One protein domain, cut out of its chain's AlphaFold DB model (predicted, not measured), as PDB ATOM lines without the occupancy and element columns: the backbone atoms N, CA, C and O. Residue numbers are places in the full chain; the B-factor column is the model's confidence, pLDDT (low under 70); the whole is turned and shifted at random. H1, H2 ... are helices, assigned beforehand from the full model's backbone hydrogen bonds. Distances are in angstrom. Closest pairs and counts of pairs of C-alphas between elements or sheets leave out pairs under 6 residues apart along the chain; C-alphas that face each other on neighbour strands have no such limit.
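AT A GLANCE: This is residues 196 to 309 of the 332 residues of the protein "Glycine zipper family protein" of Candidatus Wolbachia massiliensis (UniProt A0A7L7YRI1). A helical hairpin, H1 and H2, makes one end of the longest axis, and the far end of H2 packs on a compact cluster of four helices, H3 to H6. H6 crosses H3 at one side of this cluster, H5 crosses H4 at another, and the end of H5 meets the beginning of H6 at a corner. The printed part has 114 residues with six named helices, H1 to H6, no named strand, and is all helix. It is compact, with a radius of gyration of the C-alphas of 13.9 A and spans of 41 by 32 by 22 A.

HOW THE PARTS SIT: H1, residues 196 to 210, and H2, residues 216 to 233, form a hairpin at a shallow tilt of 21 degrees; their closest C-alphas, Ile 207 and Ala 219, are 5.0 A apart. H3, residues 235 to 246, touches H2 only at the corner, Leu 232 to Arg 238, 4.6 A between C-alphas. H4, residues 255 to 266, forms a hairpin with H3 at 27 degrees, C-alphas 246 and 255 being closest at 6.1 A. H5, residues 272 to 290, touches H4 with residues 272 to 280 alone, at a steep tilt of 53 degrees; C-alphas 264 and 276 are closest, 5.4 A. H6, residues 295 to 309, touches H3 about perpendicular at 88 degrees, C-alphas 240 and 306 closest at 5.4 A. H4 and H6 are apart. Every O i to N i+4 pair is within hydrogen-bond range in H1, H2, H3, H4 and H6, and 12 of 15 in H5.

IN THESE COORDINATES: H1 begins at C-alpha 196 (104.667, 127.873, 217.599) and H6 ends at C-alpha 309 (89.238, 144.534, 208.161). H1 and H6 are each 21.0 A long, H2 25.9 A and H5 27.2 A, with a kink of 32 degrees near residue 282.

THE WHOLE: The C-alphas of Glu 214 and Met 309 are farthest apart, 42.3 A. The printed part has no cut and no long link. Mean pLDDT of the printed part is 82.7, with residues 204 to 217 among those under 70.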
ATOM      1  N   PHE A 196     104.408 126.427 217.553       80.75
ATOM      2  CA  PHE A 196     104.667 127.873 217.599       80.75
ATOM      3  C   PHE A 196     105.224 128.300 218.950       80.75
ATOM      4  O   PHE A 196     106.221 129.014 219.004       80.75
ATOM      5  N   TYR A 197     104.611 127.844 220.038       76.12
ATOM      6  CA  TYR A 197     105.083 128.160 221.377       76.12
ATOM      7  C   TYR A 197     106.444 127.529 221.668       76.12
ATOM      8  O   TYR A 197     107.334 128.220 222.154       76.12
ATOM      9  N   LYS A 198     106.648 126.251 221.316       79.25
ATOM     10  CA  LYS A 198     107.950 125.585 221.494       79.25
ATOM     11  C   LYS A 198     109.066 126.315 220.743       79.25
ATOM     12  O   LYS A 198     110.102 126.609 221.326       79.25
ATOM     13  N   LEU A 199     108.830 126.663 219.476       82.38
ATOM     14  CA  LEU A 199     109.789 127.413 218.664       82.38
ATOM     15  C   LEU A 199     110.052 128.806 219.249       82.38
ATOM     16  O   LEU A 199     111.188 129.262 219.309       82.38
ATOM     17  N   TYR A 200     109.008 129.478 219.723       71.00
ATOM     18  CA  TYR A 200     109.127 130.760 220.410       71.00
ATOM     19  C   TYR A 200     109.978 130.666 221.688       71.00
ATOM     20  O   TYR A 200     110.796 131.552 221.939       71.00
ATOM     21  N   GLN A 201     109.848 129.588 222.473       66.06
ATOM     22  CA  GLN A 201     110.696 129.355 223.647       66.06
ATOM     23  C   GLN A 201     112.165 129.147 223.267       66.06
ATOM     24  O   GLN A 201     113.043 129.752 223.878       66.06
ATOM     25  N   GLU A 202     112.440 128.355 222.228       76.81
ATOM     26  CA  GLU A 202     113.807 128.133 221.732       76.81
ATOM     27  C   GLU A 202     114.474 129.439 221.288       76.81
ATOM     28  O   GLU A 202     115.634 129.695 221.613       76.81
ATOM     29  N   LEU A 203     113.725 130.300 220.595       71.62
ATOM     30  CA  LEU A 203     114.203 131.620 220.186       71.62
ATOM     31  C   LEU A 203     114.449 132.535 221.387       71.62
ATOM     32  O   LEU A 203     115.437 133.263 221.408       71.62
ATOM     33  N   SER A 204     113.584 132.476 222.399       58.50
ATOM     34  CA  SER A 204     113.727 133.268 223.625       58.50
ATOM     35  C   SER A 204     114.987 132.880 224.398       58.50
ATOM     36  O   SER A 204     115.760 133.758 224.784       58.50
ATOM     37  N   GLN A 205     115.250 131.577 224.543       61.22
ATOM     38  CA  GLN A 205     116.481 131.081 225.159       61.22
ATOM     39  C   GLN A 205     117.715 131.542 224.375       61.22
ATOM     40  O   GLN A 205     118.661 132.054 224.966       61.22
ATOM     41  N   LEU A 206     117.677 131.455 223.039       66.25
ATOM     42  CA  LEU A 206     118.767 131.932 222.191       66.25
ATOM     43  C   LEU A 206     119.037 133.430 222.398       66.25
ATOM     44  O   LEU A 206     120.192 133.834 222.492       66.25
ATOM     45  N   ILE A 207     118.001 134.264 222.501       61.44
ATOM     46  CA  ILE A 207     118.159 135.707 222.747       61.44
ATOM     47  C   ILE A 207     118.850 135.957 224.091       61.44
ATOM     48  O   ILE A 207     119.758 136.787 224.155       61.44
ATOM     49  N   VAL A 208     118.448 135.235 225.140       56.94
ATOM     50  CA  VAL A 208     119.054 135.326 226.477       56.94
ATOM     51  C   VAL A 208     120.521 134.898 226.438       56.94
ATOM     52  O   VAL A 208     121.381 135.642 226.908       56.94
ATOM     53  N   ASP A 209     120.820 133.761 225.813       62.09
ATOM     54  CA  ASP A 209     122.175 133.202 225.724       62.09
ATOM     55  C   ASP A 209     123.124 134.085 224.894       62.09
ATOM     56  O   ASP A 209     124.340 134.082 225.099       62.09
ATOM     57  N   THR A 210     122.576 134.858 223.954       59.38
ATOM     58  CA  THR A 210     123.347 135.695 223.024       59.38
ATOM     59  C   THR A 210     123.470 137.151 223.505       59.38
ATOM     60  O   THR A 210     124.254 137.927 222.945       59.38
ATOM     61  N   TYR A 211     122.747 137.540 224.561       47.78
ATOM     62  CA  TYR A 211     122.726 138.905 225.087       47.78
ATOM     63  C   TYR A 211     124.099 139.322 225.646       47.78
ATOM     64  O   TYR A 211     124.628 138.713 226.573       47.78
ATOM     65  N   GLY A 212     124.692 140.384 225.086       49.06
ATOM     66  CA  GLY A 212     126.022 140.876 225.482       49.06
ATOM     67  C   GLY A 212     127.208 140.146 224.834       49.06
ATOM     68  O   GLY A 212     128.352 140.417 225.195       49.06
ATOM     69  N   SER A 213     126.954 139.246 223.878       55.94
ATOM     70  CA  SER A 213     127.987 138.610 223.050       55.94
ATOM     71  C   SER A 213     128.195 139.355 221.720       55.94
ATOM     72  O   SER A 213     127.331 140.110 221.282       55.94
ATOM     73  N   GLU A 214     129.310 139.106 221.022       54.66
ATOM     74  CA  GLU A 214     129.602 139.681 219.689       54.66
ATOM     75  C   GLU A 214     128.624 139.218 218.575       54.66
ATOM     76  O   GLU A 214     128.739 139.635 217.423       54.66
ATOM     77  N   LYS A 215     127.636 138.370 218.896       60.78
ATOM     78  CA  LYS A 215     126.647 137.787 217.971       60.78
ATOM     79  C   LYS A 215     125.328 138.572 217.925       60.78
ATOM     80  O   LYS A 215     124.242 138.002 217.825       60.78
ATOM     81  N   GLU A 216     125.405 139.896 217.964       59.25
ATOM     82  CA  GLU A 216     124.237 140.790 218.013       59.25
ATOM     83  C   GLU A 216     123.262 140.585 216.831       59.25
ATOM     84  O   GLU A 216     122.044 140.691 216.982       59.25
ATOM     85  N   GLY A 217     123.780 140.196 215.657       65.19
ATOM     86  CA  GLY A 217     122.967 139.863 214.482       65.19
ATOM     87  C   GLY A 217     122.110 138.598 214.638       65.19
ATOM     88  O   GLY A 217     120.986 138.565 214.139       65.19
ATOM     89  N   GLU A 218     122.599 137.581 215.357       70.69
ATOM     90  CA  GLU A 218     121.843 136.349 215.639       70.69
ATOM     91  C   GLU A 218     120.699 136.633 216.624       70.69
ATOM     92  O   GLU A 218     119.566 136.211 216.394       70.69
ATOM     93  N   ALA A 219     120.967 137.436 217.661       65.81
ATOM     94  CA  ALA A 219     119.960 137.858 218.632       65.81
ATOM     95  C   ALA A 219     118.846 138.695 217.982       65.81
ATOM     96  O   ALA A 219     117.665 138.479 218.256       65.81
ATOM     97  N   LYS A 220     119.201 139.620 217.079       72.56
ATOM     98  CA  LYS A 220     118.215 140.416 216.334       72.56
ATOM     99  C   LYS A 220     117.325 139.536 215.453       72.56
ATOM    100  O   LYS A 220     116.110 139.687 215.480       72.56
ATOM    101  N   ASN A 221     117.912 138.595 214.716       79.94
ATOM    102  CA  ASN A 221     117.144 137.681 213.871       79.94
ATOM    103  C   ASN A 221     116.178 136.808 214.697       79.94
ATOM    104  O   ASN A 221     115.023 136.622 214.315       79.94
ATOM    105  N   ALA A 222     116.630 136.316 215.853       76.12
ATOM    106  CA  ALA A 222     115.791 135.552 216.770       76.12
ATOM    107  C   ALA A 222     114.629 136.390 217.336       76.12
ATOM    108  O   ALA A 222     113.500 135.902 217.381       76.12
ATOM    109  N   LEU A 223     114.882 137.655 217.695       69.00
ATOM    110  CA  LEU A 223     113.852 138.609 218.128       69.00
ATOM    111  C   LEU A 223     112.801 138.844 217.039       69.00
ATOM    112  O   LEU A 223     111.605 138.746 217.309       69.00
ATOM    113  N   ASP A 224     113.240 139.104 215.807       79.06
ATOM    114  CA  ASP A 224     112.338 139.342 214.678       79.06
ATOM    115  C   ASP A 224     111.480 138.093 214.397       79.06
ATOM    116  O   ASP A 224     110.265 138.195 214.216       79.06
ATOM    117  N   LYS A 225     112.079 136.892 214.439       85.38
ATOM    118  CA  LYS A 225     111.363 135.616 214.269       85.38
ATOM    119  C   LYS A 225     110.340 135.379 215.381       85.38
ATOM    120  O   LYS A 225     109.211 134.977 215.096       85.38
ATOM    121  N   ALA A 226     110.706 135.658 216.633       76.12
ATOM    122  CA  ALA A 226     109.811 135.528 217.779       76.12
ATOM    123  C   ALA A 226     108.596 136.461 217.651       76.12
ATOM    124  O   ALA A 226     107.465 136.035 217.883       76.12
ATOM    125  N   LYS A 227     108.809 137.699 217.189       77.88
ATOM    126  CA  LYS A 227     107.731 138.673 216.988       77.88
ATOM    127  C   LYS A 227     106.781 138.288 215.853       77.88
ATOM    128  O   LYS A 227     105.568 138.446 215.978       77.88
ATOM    129  N   VAL A 228     107.297 137.704 214.770       86.25
ATOM    130  CA  VAL A 228     106.452 137.116 213.715       86.25
ATOM    131  C   VAL A 228     105.575 135.993 214.277       86.25
ATOM    132  O   VAL A 228     104.371 135.971 214.026       86.25
ATOM    133  N   ILE A 229     106.149 135.083 215.069       84.69
ATOM    134  CA  ILE A 229     105.402 133.994 215.716       84.69
ATOM    135  C   ILE A 229     104.331 134.538 216.675       84.69
ATOM    136  O   ILE A 229     103.245 133.965 216.777       84.69
ATOM    137  N   GLU A 230     104.594 135.642 217.370       74.50
ATOM    138  CA  GLU A 230     103.605 136.316 218.216       74.50
ATOM    139  C   GLU A 230     102.405 136.817 217.399       74.50
ATOM    140  O   GLU A 230     101.263 136.481 217.727       74.50
ATOM    141  N   MET A 231     102.658 137.522 216.288       81.69
ATOM    142  CA  MET A 231     101.598 138.002 215.392       81.69
ATOM    143  C   MET A 231     100.778 136.854 214.785       81.69
ATOM    144  O   MET A 231      99.562 136.959 214.670       81.69
ATOM    145  N   LEU A 232     101.413 135.727 214.441       84.94
ATOM    146  CA  LEU A 232     100.722 134.535 213.926       84.94
ATOM    147  C   LEU A 232      99.853 133.840 214.987       84.94
ATOM    148  O   LEU A 232      98.857 133.184 214.665       84.94
ATOM    149  N   GLN A 233     100.208 133.964 216.264       74.00
ATOM    150  CA  GLN A 233      99.412 133.406 217.352       74.00
ATOM    151  C   GLN A 233      98.241 134.314 217.760       74.00
ATOM    152  O   GLN A 233      97.255 133.810 218.305       74.00
ATOM    153  N   ASN A 234      98.314 135.618 217.487       77.25
ATOM    154  CA  ASN A 234      97.198 136.548 217.645       77.25
ATOM    155  C   ASN A 234      96.180 136.359 216.503       77.25
ATOM    156  O   ASN A 234      96.550 136.320 215.338       77.25
ATOM    157  N   GLU A 235      94.893 136.201 216.816       72.25
ATOM    158  CA  GLU A 235      93.874 135.859 215.813       72.25
ATOM    159  C   GLU A 235      93.588 136.978 214.803       72.25
ATOM    160  O   GLU A 235      93.496 136.703 213.604       72.25
ATOM    161  N   GLU A 236      93.488 138.227 215.259       68.31
ATOM    162  CA  GLU A 236      93.232 139.383 214.392       68.31
ATOM    163  C   GLU A 236      94.425 139.629 213.466       68.31
ATOM    164  O   GLU A 236      94.272 139.717 212.248       68.31
ATOM    165  N   GLN A 237      95.632 139.645 214.035       72.69
ATOM    166  CA  GLN A 237      96.869 139.837 213.282       72.69
ATOM    167  C   GLN A 237      97.137 138.671 212.326       72.69
ATOM    168  O   GLN A 237      97.490 138.904 211.173       72.69
ATOM    169  N   ARG A 238      96.900 137.421 212.743       87.31
ATOM    170  CA  ARG A 238      96.975 136.249 211.856       87.31
ATOM    171  C   ARG A 238      96.013 136.377 210.680       87.31
ATOM    172  O   ARG A 238      96.393 136.051 209.558       87.31
ATOM    173  N   SER A 239      94.789 136.839 210.924       82.56
ATOM    174  CA  SER A 239      93.788 137.036 209.869       82.56
ATOM    175  C   SER A 239      94.221 138.128 208.891       82.56
ATOM    176  O   SER A 239      94.178 137.918 207.680       82.56
ATOM    177  N   ALA A 240      94.730 139.249 209.406       89.94
ATOM    178  CA  ALA A 240      95.301 140.324 208.602       89.94
ATOM    179  C   ALA A 240      96.494 139.854 207.758       89.94
ATOM    180  O   ALA A 240      96.544 140.112 206.558       89.94
ATOM    181  N   ILE A 241      97.422 139.098 208.349       93.12
ATOM    182  CA  ILE A 241      98.549 138.481 207.637       93.12
ATOM    183  C   ILE A 241      98.045 137.531 206.542       93.12
ATOM    184  O   ILE A 241      98.558 137.565 205.426       93.12
ATOM    185  N   GLY A 242      97.026 136.717 206.827       92.50
ATOM    186  CA  GLY A 242      96.406 135.828 205.842       92.50
ATOM    187  C   GLY A 242      95.825 136.578 204.638       92.50
ATOM    188  O   GLY A 242      96.017 136.152 203.498       92.50
ATOM    189  N   GLU A 243      95.181 137.728 204.859       94.94
ATOM    190  CA  GLU A 243      94.724 138.590 203.763       94.94
ATOM    191  C   GLU A 243      95.892 139.250 203.017       94.94
ATOM    192  O   GLU A 243      95.878 139.270 201.791       94.94
ATOM    193  N   LEU A 244      96.951 139.697 203.702       95.75
ATOM    194  CA  LEU A 244      98.150 140.241 203.042       95.75
ATOM    195  C   LEU A 244      98.857 139.203 202.152       95.75
ATOM    196  O   LEU A 244      99.377 139.556 201.091       95.75
ATOM    197  N   VAL A 245      98.862 137.924 202.544       96.06
ATOM    198  CA  VAL A 245      99.333 136.811 201.697       96.06
ATOM    199  C   VAL A 245      98.423 136.641 200.479       96.06
ATOM    200  O   VAL A 245      98.899 136.560 199.350       96.06
ATOM    201  N   LYS A 246      97.103 136.627 200.684       93.50
ATOM    202  CA  LYS A 246      96.105 136.466 199.614       93.50
ATOM    203  C   LYS A 246      96.121 137.614 198.599       93.50
ATOM    204  O   LYS A 246      95.909 137.378 197.413       93.50
ATOM    205  N   GLU A 247      96.389 138.833 199.052       94.00
ATOM    206  CA  GLU A 247      96.566 140.025 198.214       94.00
ATOM    207  C   GLU A 247      97.927 140.050 197.497       94.00
ATOM    208  O   GLU A 247      98.154 140.896 196.634       94.00
ATOM    209  N   GLY A 248      98.834 139.125 197.829       91.62
ATOM    210  CA  GLY A 248     100.179 139.048 197.258       91.62
ATOM    211  C   GLY A 248     101.140 140.119 197.780       91.62
ATOM    212  O   GLY A 248     102.215 140.297 197.208       91.62
ATOM    213  N   VAL A 249     100.776 140.830 198.853       94.12
ATOM    214  CA  VAL A 249     101.629 141.842 199.499       94.12
ATOM    215  C   VAL A 249     102.835 141.169 200.151       94.12
ATOM    216  O   VAL A 249     103.963 141.639 200.007       94.12
ATOM    217  N   ILE A 250     102.610 140.038 200.823       93.12
ATOM    218  CA  ILE A 250     103.685 139.157 201.288       93.12
ATOM    219  C   ILE A 250     104.077 138.256 200.113       93.12
ATOM    220  O   ILE A 250     103.496 137.196 199.881       93.12
ATOM    221  N   GLY A 251     105.034 138.731 199.315       84.19
ATOM    222  CA  GLY A 251     105.503 138.031 198.122       84.19
ATOM    223  C   GLY A 251     106.262 136.738 198.442       84.19
ATOM    224  O   GLY A 251     106.872 136.603 199.497       84.19
ATOM    225  N   ASN A 252     106.278 135.800 197.489       85.94
ATOM    226  CA  ASN A 252     107.003 134.520 197.576       85.94
ATOM    227  C   ASN A 252     106.568 133.588 198.724       85.94
ATOM    228  O   ASN A 252     107.315 132.680 199.091       85.94
ATOM    229  N   PHE A 253     105.358 133.770 199.250       94.38
ATOM    230  CA  PHE A 253     104.740 132.850 200.196       94.38
ATOM    231  C   PHE A 253     103.288 132.613 199.783       94.38
ATOM    232  O   PHE A 253     102.522 133.561 199.635       94.38
ATOM    233  N   SER A 254     102.930 131.361 199.494       94.00
ATOM    234  CA  SER A 254     101.604 131.033 198.964       94.00
ATOM    235  C   SER A 254     100.548 130.963 200.068       94.00
ATOM    236  O   SER A 254     100.867 130.824 201.251       94.00
ATOM    237  N   LYS A 255      99.268 131.008 199.680       94.00
ATOM    238  CA  LYS A 255      98.167 130.770 200.619       94.00
ATOM    239  C   LYS A 255      98.250 129.359 201.206       94.00
ATOM    240  O   LYS A 255      98.061 129.185 202.402       94.00
ATOM    241  N   GLU A 256      98.590 128.370 200.384       95.25
ATOM    242  CA  GLU A 256      98.775 126.988 200.816       95.25
ATOM    243  C   GLU A 256      99.922 126.853 201.829       95.25
ATOM    244  O   GLU A 256      99.800 126.114 202.806       95.25
ATOM    245  N   ASP A 257     101.026 127.582 201.637       96.31
ATOM    246  CA  ASP A 257     102.125 127.613 202.609       96.31
ATOM    247  C   ASP A 257     101.716 128.314 203.910       96.31
ATOM    248  O   ASP A 257     102.124 127.874 204.984       96.31
ATOM    249  N   MET A 258     100.869 129.346 203.840       96.12
ATOM    250  CA  MET A 258     100.292 130.003 205.017       96.12
ATOM    251  C   MET A 258      99.370 129.073 205.802       96.12
ATOM    252  O   MET A 258      99.528 128.944 207.016       96.12
ATOM    253  N   ASP A 259      98.469 128.359 205.130       94.19
ATOM    254  CA  ASP A 259      97.584 127.388 205.780       94.19
ATOM    255  C   ASP A 259      98.404 126.285 206.470       94.19
ATOM    256  O   ASP A 259      98.171 125.964 207.639       94.19
ATOM    257  N   ARG A 260      99.442 125.769 205.796       96.12
ATOM    258  CA  ARG A 260     100.375 124.788 206.374       96.12
ATOM    259  C   ARG A 260     101.176 125.364 207.538       96.12
ATOM    260  O   ARG A 260     101.385 124.660 208.520       96.12
ATOM    261  N   LEU A 261     101.627 126.615 207.458       96.62
ATOM    262  CA  LEU A 261     102.375 127.269 208.534       96.62
ATOM    263  C   LEU A 261     101.529 127.340 209.806       96.62
ATOM    264  O   LEU A 261     101.999 126.970 210.882       96.62
ATOM    265  N   ILE A 262     100.268 127.751 209.673       92.56
ATOM    266  CA  ILE A 262      99.325 127.810 210.790       92.56
ATOM    267  C   ILE A 262      98.993 126.410 211.316       92.56
ATOM    268  O   ILE A 262      98.974 126.212 212.530       92.56
ATOM    269  N   GLU A 263      98.771 125.426 210.440       92.81
ATOM    270  CA  GLU A 263      98.512 124.035 210.833       92.81
ATOM    271  C   GLU A 263      99.680 123.454 211.646       92.81
ATOM    272  O   GLU A 263      99.487 122.955 212.756       92.81
ATOM    273  N   LYS A 264     100.908 123.553 211.122       94.50
ATOM    274  CA  LYS A 264     102.108 122.985 211.753       94.50
ATOM    275  C   LYS A 264     102.515 123.733 213.009       94.50
ATOM    276  O   LYS A 264     102.927 123.096 213.975       94.50
ATOM    277  N   GLY A 265     102.330 125.050 213.030       87.19
ATOM    278  CA  GLY A 265     102.547 125.867 214.214       87.19
ATOM    279  C   GLY A 265     101.549 125.584 215.337       87.19
ATOM    280  O   GLY A 265     101.939 125.551 216.501       87.19
ATOM    281  N   ASN A 266     100.285 125.301 215.013       83.88
ATOM    282  CA  ASN A 266      99.268 124.949 216.008       83.88
ATOM    283  C   ASN A 266      99.259 123.463 216.405       83.88
ATOM    284  O   ASN A 266      98.631 123.114 217.405       83.88
ATOM    285  N   SER A 267      99.963 122.594 215.676       83.12
ATOM    286  CA  SER A 267     100.111 121.180 216.031       83.12
ATOM    287  C   SER A 267     100.900 120.994 217.327       83.12
ATOM    288  O   SER A 267     101.852 121.721 217.608       83.12
ATOM    289  N   THR A 268     100.529 119.977 218.104       79.75
ATOM    290  CA  THR A 268     101.249 119.538 219.310       79.75
ATOM    291  C   THR A 268     102.240 118.403 219.028       79.75
ATOM    292  O   THR A 268     102.961 117.976 219.932       79.75
ATOM    293  N   HIS A 269     102.263 117.867 217.803       79.31
ATOM    294  CA  HIS A 269     103.112 116.736 217.429       79.31
ATOM    295  C   HIS A 269     104.542 117.199 217.144       79.31
ATOM    296  O   HIS A 269     104.761 118.083 216.318       79.31
ATOM    297  N   GLU A 270     105.526 116.544 217.765       78.88
ATOM    298  CA  GLU A 270     106.943 116.889 217.580       78.88
ATOM    299  C   GLU A 270     107.407 116.705 216.128       78.88
ATOM    300  O   GLU A 270     108.215 117.479 215.632       78.88
ATOM    301  N   ALA A 271     106.833 115.736 215.407       85.12
ATOM    302  CA  ALA A 271     107.150 115.490 214.000       85.12
ATOM    303  C   ALA A 271     106.780 116.662 213.066       85.12
ATOM    304  O   ALA A 271     107.335 116.771 211.978       85.12
ATOM    305  N   ASP A 272     105.862 117.545 213.476       90.12
ATOM    306  CA  ASP A 272     105.483 118.724 212.689       90.12
ATOM    307  C   ASP A 272     106.456 119.905 212.885       90.12
ATOM    308  O   ASP A 272     106.353 120.909 212.175       90.12
ATOM    309  N   LYS A 273     107.406 119.808 213.825       86.69
ATOM    310  CA  LYS A 273     108.331 120.893 214.173       86.69
ATOM    311  C   LYS A 273     109.337 121.200 213.066       86.69
ATOM    312  O   LYS A 273     109.575 122.369 212.774       86.69
ATOM    313  N   ASP A 274     109.874 120.177 212.406       89.50
ATOM    314  CA  ASP A 274     110.804 120.373 211.288       89.50
ATOM    315  C   ASP A 274     110.106 121.079 210.117       89.50
ATOM    316  O   ASP A 274     110.620 122.053 209.569       89.50
ATOM    317  N   ALA A 275     108.872 120.667 209.809       93.56
ATOM    318  CA  ALA A 275     108.052 121.315 208.790       93.56
ATOM    319  C   ALA A 275     107.702 122.767 209.160       93.56
ATOM    320  O   ALA A 275     107.700 123.639 208.289       93.56
ATOM    321  N   LEU A 276     107.429 123.045 210.441       95.25
ATOM    322  CA  LEU A 276     107.247 124.411 210.929       95.25
ATOM    323  C   LEU A 276     108.511 125.252 210.708       95.25
ATOM    324  O   LEU A 276     108.402 126.372 210.215       95.25
ATOM    325  N   ASN A 277     109.690 124.730 211.049       92.38
ATOM    326  CA  ASN A 277     110.953 125.448 210.888       92.38
ATOM    327  C   ASN A 277     111.215 125.817 209.423       92.38
ATOM    328  O   ASN A 277     111.483 126.980 209.131       92.38
ATOM    329  N   GLU A 278     111.032 124.874 208.496       94.50
ATOM    330  CA  GLU A 278     111.182 125.138 207.060       94.50
ATOM    331  C   GLU A 278     110.202 126.202 206.540       94.50
ATOM    332  O   GLU A 278     110.559 127.028 205.695       94.50
ATOM    333  N   LEU A 279     108.953 126.185 207.018       96.62
ATOM    334  CA  LEU A 279     107.949 127.182 206.644       96.62
ATOM    335  C   LEU A 279     108.294 128.552 207.229       96.62
ATOM    336  O   LEU A 279     108.201 129.551 206.519       96.62
ATOM    337  N   MET A 280     108.749 128.605 208.480       95.19
ATOM    338  CA  MET A 280     109.189 129.839 209.126       95.19
ATOM    339  C   MET A 280     110.419 130.448 208.450       95.19
ATOM    340  O   MET A 280     110.473 131.666 208.307       95.19
ATOM    341  N   ASP A 281     111.370 129.639 207.985       93.19
ATOM    342  CA  ASP A 281     112.570 130.122 207.287       93.19
ATOM    343  C   ASP A 281     112.248 130.742 205.920       93.19
ATOM    344  O   ASP A 281     112.952 131.638 205.453       93.19
ATOM    345  N   LYS A 282     111.150 130.312 205.288       94.38
ATOM    346  CA  LYS A 282     110.610 130.943 204.074       94.38
ATOM    347  C   LYS A 282     109.756 132.163 204.394       94.38
ATOM    348  O   LYS A 282     109.834 133.173 203.700       94.38
ATOM    349  N   PHE A 283     108.929 132.063 205.430       96.31
ATOM    350  CA  PHE A 283     107.950 133.086 205.766       96.31
ATOM    351  C   PHE A 283     108.588 134.336 206.364       96.31
ATOM    352  O   PHE A 283     108.245 135.447 205.970       96.31
ATOM    353  N   GLN A 284     109.532 134.166 207.291       92.94
ATOM    354  CA  GLN A 284     110.176 135.270 207.995       92.94
ATOM    355  C   GLN A 284     110.768 136.325 207.044       92.94
ATOM    356  O   GLN A 284     110.415 137.490 207.208       92.94
ATOM    357  N   PRO A 285     111.602 135.988 206.038       93.25
ATOM    358  CA  PRO A 285     112.110 136.995 205.105       93.25
ATOM    359  C   PRO A 285     111.007 137.620 204.237       93.25
ATOM    360  O   PRO A 285     111.099 138.792 203.881       93.25
ATOM    361  N   ALA A 286     109.953 136.870 203.904       95.44
ATOM    362  CA  ALA A 286     108.840 137.382 203.106       95.44
ATOM    363  C   ALA A 286     108.026 138.440 203.868       95.44
ATOM    364  O   ALA A 286     107.719 139.501 203.323       95.44
ATOM    365  N   ILE A 287     107.705 138.180 205.140       95.06
ATOM    366  CA  ILE A 287     106.959 139.130 205.971       95.06
ATOM    367  C   ILE A 287     107.835 140.305 206.430       95.06
ATOM    368  O   ILE A 287     107.362 141.433 206.479       95.06
ATOM    369  N   THR A 288     109.127 140.121 206.712       91.56
ATOM    370  CA  THR A 288     109.981 141.264 207.080       91.56
ATOM    371  C   THR A 288     110.237 142.208 205.908       91.56
ATOM    372  O   THR A 288     110.370 143.417 206.117       91.56
ATOM    373  N   ALA A 289     110.213 141.709 204.668       93.44
ATOM    374  CA  ALA A 289     110.359 142.536 203.472       93.44
ATOM    375  C   ALA A 289     109.257 143.602 203.338       93.44
ATOM    376  O   ALA A 289     109.551 144.719 202.906       93.44
ATOM    377  N   ILE A 290     108.014 143.316 203.760       93.88
ATOM    378  CA  ILE A 290     106.930 144.313 203.693       93.88
ATOM    379  C   ILE A 290     107.176 145.500 204.631       93.88
ATOM    380  O   ILE A 290     106.661 146.586 204.383       93.88
ATOM    381  N   GLY A 291     107.983 145.312 205.678       90.12
ATOM    382  CA  GLY A 291     108.422 146.346 206.612       90.12
ATOM    383  C   GLY A 291     109.821 146.885 206.319       90.12
ATOM    384  O   GLY A 291     110.445 147.426 207.222       90.12
ATOM    385  N   GLU A 292     110.357 146.720 205.105       91.44
ATOM    386  CA  GLU A 292     111.719 147.159 204.750       91.44
ATOM    387  C   GLU A 292     112.812 146.539 205.651       91.44
ATOM    388  O   GLU A 292     113.826 147.170 205.947       91.44
ATOM    389  N   ASN A 293     112.617 145.284 206.077       87.12
ATOM    390  CA  ASN A 293     113.462 144.568 207.044       87.12
ATOM    391  C   ASN A 293     113.469 145.176 208.462       87.12
ATOM    392  O   ASN A 293     114.408 144.955 209.231       87.12
ATOM    393  N   ASP A 294     112.427 145.928 208.819       84.06
ATOM    394  CA  ASP A 294     112.171 146.423 210.172       84.06
ATOM    395  C   ASP A 294     110.867 145.823 210.712       84.06
ATOM    396  O   ASP A 294     109.772 146.110 210.220       84.06
ATOM    397  N   ILE A 295     110.985 145.005 211.759       85.50
ATOM    398  CA  ILE A 295     109.850 144.316 212.377       85.50
ATOM    399  C   ILE A 295     108.784 145.283 212.914       85.50
ATOM    400  O   ILE A 295     107.597 144.979 212.842       85.50
ATOM    401  N   LYS A 296     109.159 146.496 213.346       78.38
ATOM    402  CA  LYS A 296     108.185 147.496 213.815       78.38
ATOM    403  C   LYS A 296     107.296 148.007 212.684       78.38
ATOM    404  O   LYS A 296     106.107 148.244 212.879       78.38
ATOM    405  N   LYS A 297     107.859 148.159 211.482       85.12
ATOM    406  CA  LYS A 297     107.086 148.541 210.292       85.12
ATOM    407  C   LYS A 297     106.162 147.410 209.840       85.12
ATOM    408  O   LYS A 297     105.082 147.686 209.324       85.12
ATOM    409  N   VAL A 298     106.563 146.153 210.046       88.50
ATOM    410  CA  VAL A 298     105.685 144.994 209.828       88.50
ATOM    411  C   VAL A 298     104.489 145.051 210.774       88.50
ATOM    412  O   VAL A 298     103.357 145.002 210.302       88.50
ATOM    413  N   GLU A 299     104.720 145.217 212.080       78.56
ATOM    414  CA  GLU A 299     103.649 145.340 213.082       78.56
ATOM    415  C   GLU A 299     102.668 146.461 212.740       78.56
ATOM    416  O   GLU A 299     101.454 146.266 212.820       78.56
ATOM    417  N   GLN A 300     103.182 147.618 212.310       78.69
ATOM    418  CA  GLN A 300     102.354 148.741 211.885       78.69
ATOM    419  C   GLN A 300     101.464 148.359 210.694       78.69
ATOM    420  O   GLN A 300     100.254 148.547 210.761       78.69
ATOM    421  N   LYS A 301     102.030 147.766 209.636       89.81
ATOM    422  CA  LYS A 301     101.271 147.342 208.445       89.81
ATOM    423  C   LYS A 301     100.222 146.278 208.756       89.81
ATOM    424  O   LYS A 301      99.121 146.317 208.216       89.81
ATOM    425  N   VAL A 302     100.553 145.330 209.630       84.88
ATOM    426  CA  VAL A 302      99.599 144.316 210.094       84.88
ATOM    427  C   VAL A 302      98.478 144.977 210.897       84.88
ATOM    428  O   VAL A 302      97.315 144.658 210.676       84.88
ATOM    429  N   SER A 303      98.795 145.937 211.768       79.75
ATOM    430  CA  SER A 303      97.798 146.667 212.564       79.75
ATOM    431  C   SER A 303      96.884 147.539 211.695       79.75
ATOM    432  O   SER A 303      95.673 147.522 211.880       79.75
ATOM    433  N   GLU A 304      97.435 148.238 210.699       87.81
ATOM    434  CA  GLU A 304      96.660 148.975 209.688       87.81
ATOM    435  C   GLU A 304      95.674 148.040 208.976       87.81
ATOM    436  O   GLU A 304      94.491 148.358 208.854       87.81
ATOM    437  N   LYS A 305      96.126 146.839 208.594       90.50
ATOM    438  CA  LYS A 305      95.264 145.841 207.958       90.50
ATOM    439  C   LYS A 305      94.177 145.305 208.894       90.50
ATOM    440  O   LYS A 305      93.051 145.095 208.448       90.50
ATOM    441  N   VAL A 306      94.480 145.108 210.180       78.69
ATOM    442  CA  VAL A 306      93.471 144.744 211.189       78.69
ATOM    443  C   VAL A 306      92.371 145.808 211.249       78.69
ATOM    444  O   VAL A 306      91.193 145.460 211.202       78.69
ATOM    445  N   GLU A 307      92.733 147.092 211.287       83.31
ATOM    446  CA  GLU A 307      91.762 148.195 211.293       83.31
ATOM    447  C   GLU A 307      90.938 148.260 209.997       83.31
ATOM    448  O   GLU A 307      89.725 148.457 210.051       83.31
ATOM    449  N   GLU A 308      91.552 148.037 208.830       89.88
ATOM    450  CA  GLU A 308      90.841 147.973 207.542       89.88
ATOM    451  C   GLU A 308      89.807 146.841 207.480       89.88
ATOM    452  O   GLU A 308      88.759 146.989 206.845       89.88
ATOM    453  N   MET A 309      90.107 145.709 208.120       86.25
ATOM    454  CA  MET A 309      89.238 144.534 208.161       86.25
ATOM    455  C   MET A 309      88.096 144.663 209.172       86.25
ATOM    456  O   MET A 309      87.166 143.850 209.137       86.25
TER     457      MET A 309